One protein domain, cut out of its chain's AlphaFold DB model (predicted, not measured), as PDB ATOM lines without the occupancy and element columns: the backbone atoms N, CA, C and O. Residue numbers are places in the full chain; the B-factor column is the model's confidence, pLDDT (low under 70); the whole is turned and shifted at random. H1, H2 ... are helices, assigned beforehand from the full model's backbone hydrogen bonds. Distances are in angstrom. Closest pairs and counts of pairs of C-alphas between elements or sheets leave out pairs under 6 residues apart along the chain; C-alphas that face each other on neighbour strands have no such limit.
ATOM      1  N   GLU A  28     -18.051  -8.048 -25.799       96.19
ATOM      2  CA  GLU A  28     -18.230  -9.234 -26.648       96.19
ATOM      3  C   GLU A  28     -17.648 -10.505 -26.015       96.19
ATOM      4  O   GLU A  28     -18.296 -11.555 -26.021       96.19
ATOM      5  N   GLN A  29     -16.448 -10.413 -25.424       96.00
ATOM      6  CA  GLN A  29     -15.835 -11.519 -24.685       96.00
ATOM      7  C   GLN A  29     -16.706 -11.903 -23.486       96.00
ATOM      8  O   GLN A  29     -16.998 -13.082 -23.285       96.00
ATOM      9  N   CYS A  30     -17.145 -10.913 -22.702       95.25
ATOM     10  CA  CYS A  30     -17.959 -11.158 -21.519       95.25
ATOM     11  C   CYS A  30     -19.286 -11.845 -21.868       95.25
ATOM     12  O   CYS A  30     -19.637 -12.828 -21.224       95.25
ATOM     13  N   ASN A  31     -19.994 -11.389 -22.904       94.69
ATOM     14  CA  ASN A  31     -21.272 -11.979 -23.311       94.69
ATOM     15  C   ASN A  31     -21.115 -13.413 -23.824       94.69
ATOM     16  O   ASN A  31     -21.931 -14.273 -23.493       94.69
ATOM     17  N   ARG A  32     -20.031 -13.705 -24.556       94.25
ATOM     18  CA  ARG A  32     -19.693 -15.082 -24.938       94.25
ATOM     19  C   ARG A  32     -19.458 -15.958 -23.706       94.25
ATOM     20  O   ARG A  32     -20.064 -17.016 -23.586       94.25
ATOM     21  N   CYS A  33     -18.636 -15.484 -22.770       94.31
ATOM     22  CA  CYS A  33     -18.327 -16.193 -21.529       94.31
ATOM     23  C   CYS A  33     -19.584 -16.457 -20.678       94.31
ATOM     24  O   CYS A  33     -19.752 -17.557 -20.156       94.31
ATOM     25  N   ILE A  34     -20.500 -15.488 -20.573       90.62
ATOM     26  CA  ILE A  34     -21.786 -15.649 -19.874       90.62
ATOM     27  C   ILE A  34     -22.635 -16.746 -20.525       90.62
ATOM     28  O   ILE A  34     -23.196 -17.580 -19.815       90.62
ATOM     29  N   GLY A  35     -22.704 -16.774 -21.860       88.69
ATOM     30  CA  GLY A  35     -23.428 -17.811 -22.599       88.69
ATOM     31  C   GLY A  35     -22.831 -19.212 -22.420       88.69
ATOM     32  O   GLY A  35     -23.574 -20.183 -22.294       88.69
ATOM     33  N   GLU A  36     -21.501 -19.321 -22.364       89.69
ATOM     34  CA  GLU A  36     -20.785 -20.585 -22.136       89.69
ATOM     35  C   GLU A  36     -20.885 -21.072 -20.680       89.69
ATOM     36  O   GLU A  36     -20.934 -22.278 -20.429       89.69
ATOM     37  N   ASN A  37     -20.938 -20.150 -19.712       83.81
ATOM     38  CA  ASN A  37     -20.981 -20.466 -18.286       83.81
ATOM     39  C   ASN A  37     -22.093 -19.707 -17.530       83.81
ATOM     40  O   ASN A  37     -21.811 -18.853 -16.680       83.81
ATOM     41  N   PRO A  38     -23.373 -20.055 -17.763       80.75
ATOM     42  CA  PRO A  38     -24.502 -19.385 -17.116       80.75
ATOM     43  C   PRO A  38     -24.681 -19.787 -15.643       80.75
ATOM     44  O   PRO A  38     -25.469 -19.173 -14.922       80.75
ATOM     45  N   LYS A  39     -23.980 -20.832 -15.172       77.75
ATOM     46  CA  LYS A  39     -24.157 -21.384 -13.819       77.75
ATOM     47  C   LYS A  39     -23.819 -20.366 -12.738       77.75
ATOM     48  O   LYS A  39     -24.574 -20.250 -11.780       77.75
ATOM     49  N   SER A  40     -22.737 -19.610 -12.915       78.12
ATOM     50  CA  SER A  40     -22.301 -18.605 -11.943       78.12
ATOM     51  C   SER A  40     -23.360 -17.508 -11.760       78.12
ATOM     52  O   SER A  40     -23.694 -17.153 -10.632       78.12
ATOM     53  N   ALA A  41     -23.984 -17.057 -12.856       79.19
ATOM     54  CA  ALA A  41     -25.096 -16.109 -12.806       79.19
ATOM     55  C   ALA A  41     -26.322 -16.699 -12.080       79.19
ATOM     56  O   ALA A  41     -26.851 -16.050 -11.181       79.19
ATOM     57  N   ASN A  42     -26.705 -17.948 -12.382       79.56
ATOM     58  CA  ASN A  42     -27.818 -18.645 -11.715       79.56
ATOM     59  C   ASN A  42     -27.622 -18.789 -10.196       79.56
ATOM     60  O   ASN A  42     -28.597 -18.827  -9.453       79.56
ATOM     61  N   THR A  43     -26.379 -18.929  -9.723       83.56
ATOM     62  CA  THR A  43     -26.092 -19.045  -8.284       83.56
ATOM     63  C   THR A  43     -26.313 -17.727  -7.546       83.56
ATOM     64  O   THR A  43     -26.738 -17.740  -6.395       83.56
ATOM     65  N   ILE A  44     -26.027 -16.600  -8.196       84.44
ATOM     66  CA  ILE A  44     -26.113 -15.270  -7.586       84.44
ATOM     67  C   ILE A  44     -27.532 -14.707  -7.723       84.44
ATOM     68  O   ILE A  44     -28.095 -14.216  -6.750       84.44
ATOM     69  N   HIS A  45     -28.105 -14.807  -8.925       83.00
ATOM     70  CA  HIS A  45     -29.448 -14.346  -9.277       83.00
ATOM     71  C   HIS A  45     -30.178 -15.473 -10.020       83.00
ATOM     72  O   HIS A  45     -30.064 -15.569 -11.239       83.00
ATOM     73  N   PRO A  46     -30.909 -16.366  -9.327       81.25
ATOM     74  CA  PRO A  46     -31.576 -17.515  -9.954       81.25
ATOM     75  C   PRO A  46     -32.595 -17.148 -11.040       81.25
ATOM     76  O   PRO A  46     -32.882 -17.952 -11.924       81.25
ATOM     77  N   ASP A  47     -33.134 -15.935 -10.982       80.50
ATOM     78  CA  ASP A  47     -34.113 -15.365 -11.900       80.50
ATOM     79  C   ASP A  47     -33.490 -14.463 -12.977       80.50
ATOM     80  O   ASP A  47     -34.231 -13.904 -13.785       80.50
ATOM     81  N   TRP A  48     -32.155 -14.352 -13.058       77.50
ATOM     82  CA  TRP A  48     -31.470 -13.382 -13.928       77.50
ATOM     83  C   TRP A  48     -31.902 -13.445 -15.400       77.50
ATOM     84  O   TRP A  48     -32.008 -12.410 -16.055       77.50
ATOM     85  N   GLN A  49     -32.229 -14.637 -15.909       75.44
ATOM     86  CA  GLN A  49     -32.697 -14.844 -17.289       75.44
ATOM     87  C   GLN A  49     -34.070 -14.221 -17.576       75.44
ATOM     88  O   GLN A  49     -34.426 -14.008 -18.730       75.44
ATOM     89  N   SER A  50     -34.844 -13.947 -16.527       77.69
ATOM     90  CA  SER A  50     -36.136 -13.258 -16.584       77.69
ATOM     91  C   SER A  50     -36.044 -11.773 -16.214       77.69
ATOM     92  O   SER A  50     -37.062 -11.086 -16.156       77.69
ATOM     93  N   THR A  51     -34.826 -11.276 -15.987       81.00
ATOM     94  CA  THR A  51     -34.528  -9.870 -15.685       81.00
ATOM     95  C   THR A  51     -33.796  -9.206 -16.851       81.00
ATOM     96  O   THR A  51     -33.537  -9.818 -17.884       81.00
ATOM     97  N   ASP A  52     -33.420  -7.945 -16.680       81.31
ATOM     98  CA  ASP A  52     -32.579  -7.200 -17.614       81.31
ATOM     99  C   ASP A  52     -31.087  -7.576 -17.538       81.31
ATOM    100  O   ASP A  52     -30.290  -6.977 -18.250       81.31
ATOM    101  N   MET A  53     -30.701  -8.560 -16.715       85.00
ATOM    102  CA  MET A  53     -29.311  -8.975 -16.484       85.00
ATOM    103  C   MET A  53     -28.807 -10.065 -17.445       85.00
ATOM    104  O   MET A  53     -27.769 -10.666 -17.178       85.00
ATOM    105  N   THR A  54     -29.520 -10.338 -18.544       85.12
ATOM    106  CA  THR A  54     -29.236 -11.433 -19.500       85.12
ATOM    107  C   THR A  54     -27.903 -11.310 -20.246       85.12
ATOM    108  O   THR A  54     -27.440 -12.283 -20.844       85.12
ATOM    109  N   ASP A  55     -27.262 -10.145 -20.184       91.81
ATOM    110  CA  ASP A  55     -25.941  -9.861 -20.730       91.81
ATOM    111  C   ASP A  55     -25.076  -9.078 -19.722       91.81
ATOM    112  O   ASP A  55     -25.516  -8.690 -18.633       91.81
ATOM    113  N   ILE A  56     -23.805  -8.862 -20.066       94.50
ATOM    114  CA  ILE A  56     -22.856  -8.174 -19.188       94.50
ATOM    115  C   ILE A  56     -23.246  -6.713 -18.930       94.50
ATOM    116  O   ILE A  56     -22.956  -6.191 -17.854       94.50
ATOM    117  N   ASP A  57     -23.895  -6.047 -19.885       94.81
ATOM    118  CA  ASP A  57     -24.275  -4.643 -19.747       94.81
ATOM    119  C   ASP A  57     -25.440  -4.505 -18.768       94.81
ATOM    120  O   ASP A  57     -25.394  -3.673 -17.864       94.81
ATOM    121  N   GLY A  58     -26.447  -5.366 -18.884       93.31
ATOM    122  CA  GLY A  58     -27.531  -5.514 -17.926       93.31
ATOM    123  C   GLY A  58     -27.040  -5.827 -16.521       93.31
ATOM    124  O   GLY A  58     -27.391  -5.132 -15.564       93.31
ATOM    125  N   TRP A  59     -26.146  -6.812 -16.406       94.25
ATOM    126  CA  TRP A  59     -25.501  -7.161 -15.142       94.25
ATOM    127  C   TRP A  59     -24.814  -5.946 -14.505       94.25
ATOM    128  O   TRP A  59     -25.079  -5.593 -13.351       94.25
ATOM    129  N   ARG A  60     -23.959  -5.256 -15.268       94.56
ATOM    130  CA  ARG A  60     -23.205  -4.090 -14.792       94.56
ATOM    131  C   ARG A  60     -24.092  -2.893 -14.485       94.56
ATOM    132  O   ARG A  60     -23.788  -2.187 -13.525       94.56
ATOM    133  N   ARG A  61     -25.178  -2.656 -15.232       93.44
ATOM    134  CA  ARG A  61     -26.164  -1.605 -14.913       93.44
ATOM    135  C   ARG A  61     -26.766  -1.844 -13.532       93.44
ATOM    136  O   ARG A  61     -26.643  -0.987 -12.659       93.44
ATOM    137  N   ARG A  62     -27.294  -3.049 -13.292       91.31
ATOM    138  CA  ARG A  62     -27.936  -3.415 -12.022       91.31
ATOM    139  C   ARG A  62     -27.024  -3.216 -10.812       91.31
ATOM    140  O   ARG A  62     -27.477  -2.741  -9.763       91.31
ATOM    141  N   TYR A  63     -25.759  -3.612 -10.937       93.19
ATOM    142  CA  TYR A  63     -24.782  -3.460  -9.864       93.19
ATOM    143  C   TYR A  63     -24.206  -2.051  -9.766       93.19
ATOM    144  O   TYR A  63     -23.901  -1.613  -8.660       93.19
ATOM    145  N   SER A  64     -24.111  -1.307 -10.869       92.94
ATOM    146  CA  SER A  64     -23.728   0.106 -10.826       92.94
ATOM    147  C   SER A  64     -24.747   0.935 -10.057       92.94
ATOM    148  O   SER A  64     -24.338   1.729  -9.215       92.94
ATOM    149  N   ASP A  65     -26.046   0.687 -10.241       91.94
ATOM    150  CA  ASP A  65     -27.098   1.347  -9.457       91.94
ATOM    151  C   ASP A  65     -26.971   1.027  -7.961       91.94
ATOM    152  O   ASP A  65     -27.056   1.912  -7.108       91.94
ATOM    153  N   PHE A  66     -26.694  -0.239  -7.632       92.56
ATOM    154  CA  PHE A  66     -26.461  -0.669  -6.253       92.56
ATOM    155  C   PHE A  66     -25.230   0.013  -5.630       92.56
ATOM    156  O   PHE A  66     -25.304   0.537  -4.518       92.56
ATOM    157  N   VAL A  67     -24.105   0.042  -6.348       94.56
ATOM    158  CA  VAL A  67     -22.850   0.668  -5.897       94.56
ATOM    159  C   VAL A  67     -22.993   2.191  -5.786       94.56
ATOM    160  O   VAL A  67     -22.450   2.794  -4.854       94.56
ATOM    161  N   ALA A  68     -23.740   2.823  -6.693       92.38
ATOM    162  CA  ALA A  68     -24.023   4.256  -6.671       92.38
ATOM    163  C   ALA A  68     -24.909   4.653  -5.480       92.38
ATOM    164  O   ALA A  68     -24.681   5.699  -4.877       92.38
ATOM    165  N   GLY A  69     -25.871   3.805  -5.106       93.50
ATOM    166  CA  GLY A  69     -26.746   4.026  -3.952       93.50
ATOM    167  C   GLY A  69     -26.073   3.840  -2.586       93.50
ATOM    168  O   GLY A  69     -26.639   4.239  -1.570       93.50
ATOM    169  N   ALA A  70     -24.878   3.245  -2.526       95.31
ATOM    170  CA  ALA A  70     -24.175   3.014  -1.269       95.31
ATOM    171  C   ALA A  70     -23.589   4.315  -0.696       95.31
ATOM    172  O   ALA A  70     -22.876   5.038  -1.395       95.31
ATOM    173  N   ASN A  71     -23.780   4.567   0.605       96.06
ATOM    174  CA  ASN A  71     -23.183   5.715   1.303       96.06
ATOM    175  C   ASN A  71     -21.650   5.723   1.183       96.06
ATOM    176  O   ASN A  71     -21.032   6.749   0.904       96.06
ATOM    177  N   GLU A  72     -21.026   4.556   1.338       96.50
ATOM    178  CA  GLU A  72     -19.584   4.369   1.227       96.50
ATOM    179  C   GLU A  72     -19.283   3.090   0.444       96.50
ATOM    180  O   GLU A  72     -19.896   2.044   0.667       96.50
ATOM    181  N   VAL A  73     -18.305   3.168  -0.458       97.19
ATOM    182  CA  VAL A  73     -17.771   2.014  -1.177       97.19
ATOM    183  C   VAL A  73     -16.301   1.902  -0.817       97.19
ATOM    184  O   VAL A  73     -15.540   2.859  -0.951       97.19
ATOM    185  N   VAL A  74     -15.915   0.728  -0.331       97.06
ATOM    186  CA  VAL A  74     -14.557   0.452   0.140       97.06
ATOM    187  C   VAL A  74     -14.019  -0.813  -0.505       97.06
ATOM    188  O   VAL A  74     -14.799  -1.732  -0.771       97.06
ATOM    189  N   ALA A  75     -12.711  -0.874  -0.719       97.19
ATOM    190  CA  ALA A  75     -12.026  -2.005  -1.333       97.19
ATOM    191  C   ALA A  75     -10.774  -2.407  -0.533       97.19
ATOM    192  O   ALA A  75     -10.123  -1.533   0.045       97.19
ATOM    193  N   PRO A  76     -10.423  -3.705  -0.508       96.00
ATOM    194  CA  PRO A  76      -9.323  -4.228   0.302       96.00
ATOM    195  C   PRO A  76      -7.921  -3.964  -0.266       96.00
ATOM    196  O   PRO A  76      -6.942  -4.060   0.472       96.00
ATOM    197  N   SER A  77      -7.802  -3.620  -1.548       96.38
ATOM    198  CA  SER A  77      -6.526  -3.351  -2.221       96.38
ATOM    199  C   SER A  77      -6.675  -2.250  -3.270       96.38
ATOM    200  O   SER A  77      -7.791  -1.937  -3.705       96.38
ATOM    201  N   ARG A  78      -5.558  -1.643  -3.688       96.31
ATOM    202  CA  ARG A  78      -5.570  -0.665  -4.784       96.31
ATOM    203  C   ARG A  78      -5.875  -1.329  -6.127       96.31
ATOM    204  O   ARG A  78      -6.525  -0.696  -6.950       96.31
ATOM    205  N   ASP A  79      -5.484  -2.583  -6.335       96.06
ATOM    206  CA  ASP A  79      -5.816  -3.378  -7.521       96.06
ATOM    207  C   ASP A  79      -7.340  -3.481  -7.686       96.06
ATOM    208  O   ASP A  79      -7.861  -3.151  -8.755       96.06
ATOM    209  N   VAL A  80      -8.079  -3.768  -6.605       96.94
ATOM    210  CA  VAL A  80      -9.551  -3.767  -6.640       96.94
ATOM    211  C   VAL A  80     -10.097  -2.371  -6.943       96.94
ATOM    212  O   VAL A  80     -11.005  -2.255  -7.760       96.94
ATOM    213  N   ILE A  81      -9.546  -1.302  -6.352       96.81
ATOM    214  CA  ILE A  81      -9.961   0.082  -6.667       96.81
ATOM    215  C   ILE A  81      -9.791   0.375  -8.161       96.81
ATOM    216  O   ILE A  81     -10.710   0.897  -8.792       96.81
ATOM    217  N   LEU A  82      -8.636   0.028  -8.729       95.00
ATOM    218  CA  LEU A  82      -8.316   0.276 -10.132       95.00
ATOM    219  C   LEU A  82      -9.222  -0.520 -11.072       95.00
ATOM    220  O   LEU A  82      -9.694   0.033 -12.063       95.00
ATOM    221  N   ARG A  83      -9.496  -1.793 -10.766       94.75
ATOM    222  CA  ARG A  83     -10.390  -2.640 -11.571       94.75
ATOM    223  C   ARG A  83     -11.833  -2.173 -11.485       94.75
ATOM    224  O   ARG A  83     -12.460  -1.922 -12.507       94.75
ATOM    225  N   MET A  84     -12.339  -1.980 -10.272       95.12
ATOM    226  CA  MET A  84     -13.720  -1.563 -10.023       95.12
ATOM    227  C   MET A  84     -14.001  -0.158 -10.559       95.12
ATOM    228  O   MET A  84     -15.080   0.099 -11.091       95.12
ATOM    229  N   GLY A  85     -13.014   0.740 -10.495       94.25
ATOM    230  CA  GLY A  85     -13.117   2.095 -11.032       94.25
ATOM    231  C   GLY A  85     -13.376   2.151 -12.542       94.25
ATOM    232  O   GLY A  85     -13.977   3.116 -13.007       94.25
ATOM    233  N   ARG A  86     -13.002   1.111 -13.307       93.50
ATOM    234  CA  ARG A  86     -13.316   1.007 -14.748       93.50
ATOM    235  C   ARG A  86     -14.812   0.829 -15.012       93.50
ATOM    236  O   ARG A  86     -15.292   1.246 -16.060       93.50
ATOM    237  N   TYR A  87     -15.531   0.217 -14.073       93.12
ATOM    238  CA  TYR A  87     -16.948  -0.137 -14.218       93.12
ATOM    239  C   TYR A  87     -17.886   0.788 -13.451       93.12
ATOM    240  O   TYR A  87     -19.067   0.865 -13.773       93.12
ATOM    241  N   HIS A  88     -17.364   1.520 -12.468       91.81
ATOM    242  CA  HIS A  88     -18.127   2.470 -11.665       91.81
ATOM    243  C   HIS A  88     -17.500   3.873 -11.745       91.81
ATOM    244  O   HIS A  88     -17.014   4.396 -10.734       91.81
ATOM    245  N   PRO A  89     -17.467   4.493 -12.944       87.44
ATOM    246  CA  PRO A  89     -16.829   5.788 -13.139       87.44
ATOM    247  C   PRO A  89     -17.473   6.857 -12.249       87.44
ATOM    248  O   PRO A  89     -18.689   6.918 -12.087       87.44
ATOM    249  N   GLY A  90     -16.638   7.709 -11.652       86.50
ATOM    250  CA  GLY A  90     -17.080   8.787 -10.762       86.50
ATOM    251  C   GLY A  90     -17.416   8.353  -9.331       86.50
ATOM    252  O   GLY A  90     -17.560   9.216  -8.465       86.50
ATOM    253  N   ARG A  91     -17.475   7.047  -9.027       93.25
ATOM    254  CA  ARG A  91     -17.619   6.581  -7.644       93.25
ATOM    255  C   ARG A  91     -16.265   6.597  -6.941       93.25
ATOM    256  O   ARG A  91     -15.339   5.898  -7.338       93.25
ATOM    257  N   GLN A  92     -16.162   7.340  -5.841       95.12
ATOM    258  CA  GLN A  92     -15.002   7.232  -4.956       95.12
ATOM    259  C   GLN A  92     -15.002   5.858  -4.275       95.12
ATOM    260  O   GLN A  92     -15.977   5.506  -3.611       95.12
ATOM    261  N   ILE A  93     -13.912   5.104  -4.409       96.94
ATOM    262  CA  ILE A  93     -13.702   3.840  -3.696       96.94
ATOM    263  C   ILE A  93     -12.562   4.054  -2.701       96.94
ATOM    264  O   ILE A  93     -11.453   4.420  -3.086       96.94
ATOM    265  N   VAL A  94     -12.843   3.862  -1.415       97.06
ATOM    266  CA  VAL A  94     -11.874   4.092  -0.336       97.06
ATOM    267  C   VAL A  94     -11.103   2.806  -0.043       97.06
ATOM    268  O   VAL A  94     -11.689   1.737   0.126       97.06
ATOM    269  N   LEU A  95      -9.777   2.905   0.039       96.75
ATOM    270  CA  LEU A  95      -8.930   1.783   0.435       96.75
ATOM    271  C   LEU A  95      -9.162   1.458   1.914       96.75
ATOM    272  O   LEU A  95      -8.889   2.281   2.787       96.75
ATOM    273  N   ARG A  96      -9.648   0.250   2.190       95.94
ATOM    274  CA  ARG A  96      -9.799  -0.305   3.534       95.94
ATOM    275  C   ARG A  96      -9.388  -1.776   3.479       95.94
ATOM    276  O   ARG A  96     -10.242  -2.611   3.181       95.94
TER     277      ARG A  96
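What this domain is: This is residues 28 to 96 of the 266 residues of an uncharacterized protein of Aminobacter aminovorans (UniProt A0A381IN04). The longest helix, H3, runs like a strut between two ends of the domain: at one end H1 and H2 make a corner, and at the other lies H4 beside a short strand-like pairing of residues 74 to 75 with residues 94 to 95. The helices have few contacts with one another, and the stretches between and after them have no named element. The printed part has 69 residues, with four named helices in the order H1, H2, H3, H4 and no named strand; the class is all helix, with 37 residues in the helices. The whole is only just loose, close to compact, with a radius of gyration of the C-alphas of 13.5 A and spans of 33 by 23 by 19 A.

How they stand to each other: H1, residues 28 to 36, and H2, residues 39 to 44, are close but not clearly touching, with the C-alphas of Ile 34 and Ala 41 closest at 7.8 A. Their lines stand about perpendicular, at 86 degrees. H3, residues 56 to 69, only just touches H1, with 3 pairs of C-alphas within 8 A, and does so with residue 56 alone; the closest C-alphas, those of Asn 31 and Ile 56, are 5.8 A apart. These two lines stand about perpendicular, at 78 degrees. H2 and H3 are apart. H4, residues 78 to 85, is apart from H1, H2 and H3. The short pairing of residues 74 to 75 with residues 94 to 95 is parallel. In H1, H2, H3 and H4 every O i to N i+4 pair is within hydrogen-bond range.

Where its parts are: H1 begins at C-alpha 28, at (-18.230, -9.234, -26.648), and is 12.5 A long from first to last C-alpha; H2 is 8.9 A long. H3 is 19.9 A long, from C-alpha 56 at (-22.856, -8.174, -19.188). H4 is 10.2 A long and ends at C-alpha 85, at (-13.117, 2.095, -11.032).

The domain as a whole: The two C-alphas farthest apart, those of Ser 50 and Arg 96, are 35.6 A apart. The link from H1 to H2 is tight, that from H2 to H3 is long with 11 residues, and that from H3 to H4 is short with 8. The printed part has no cut. Its mean pLDDT is 90.7, and no printed residue is under 70.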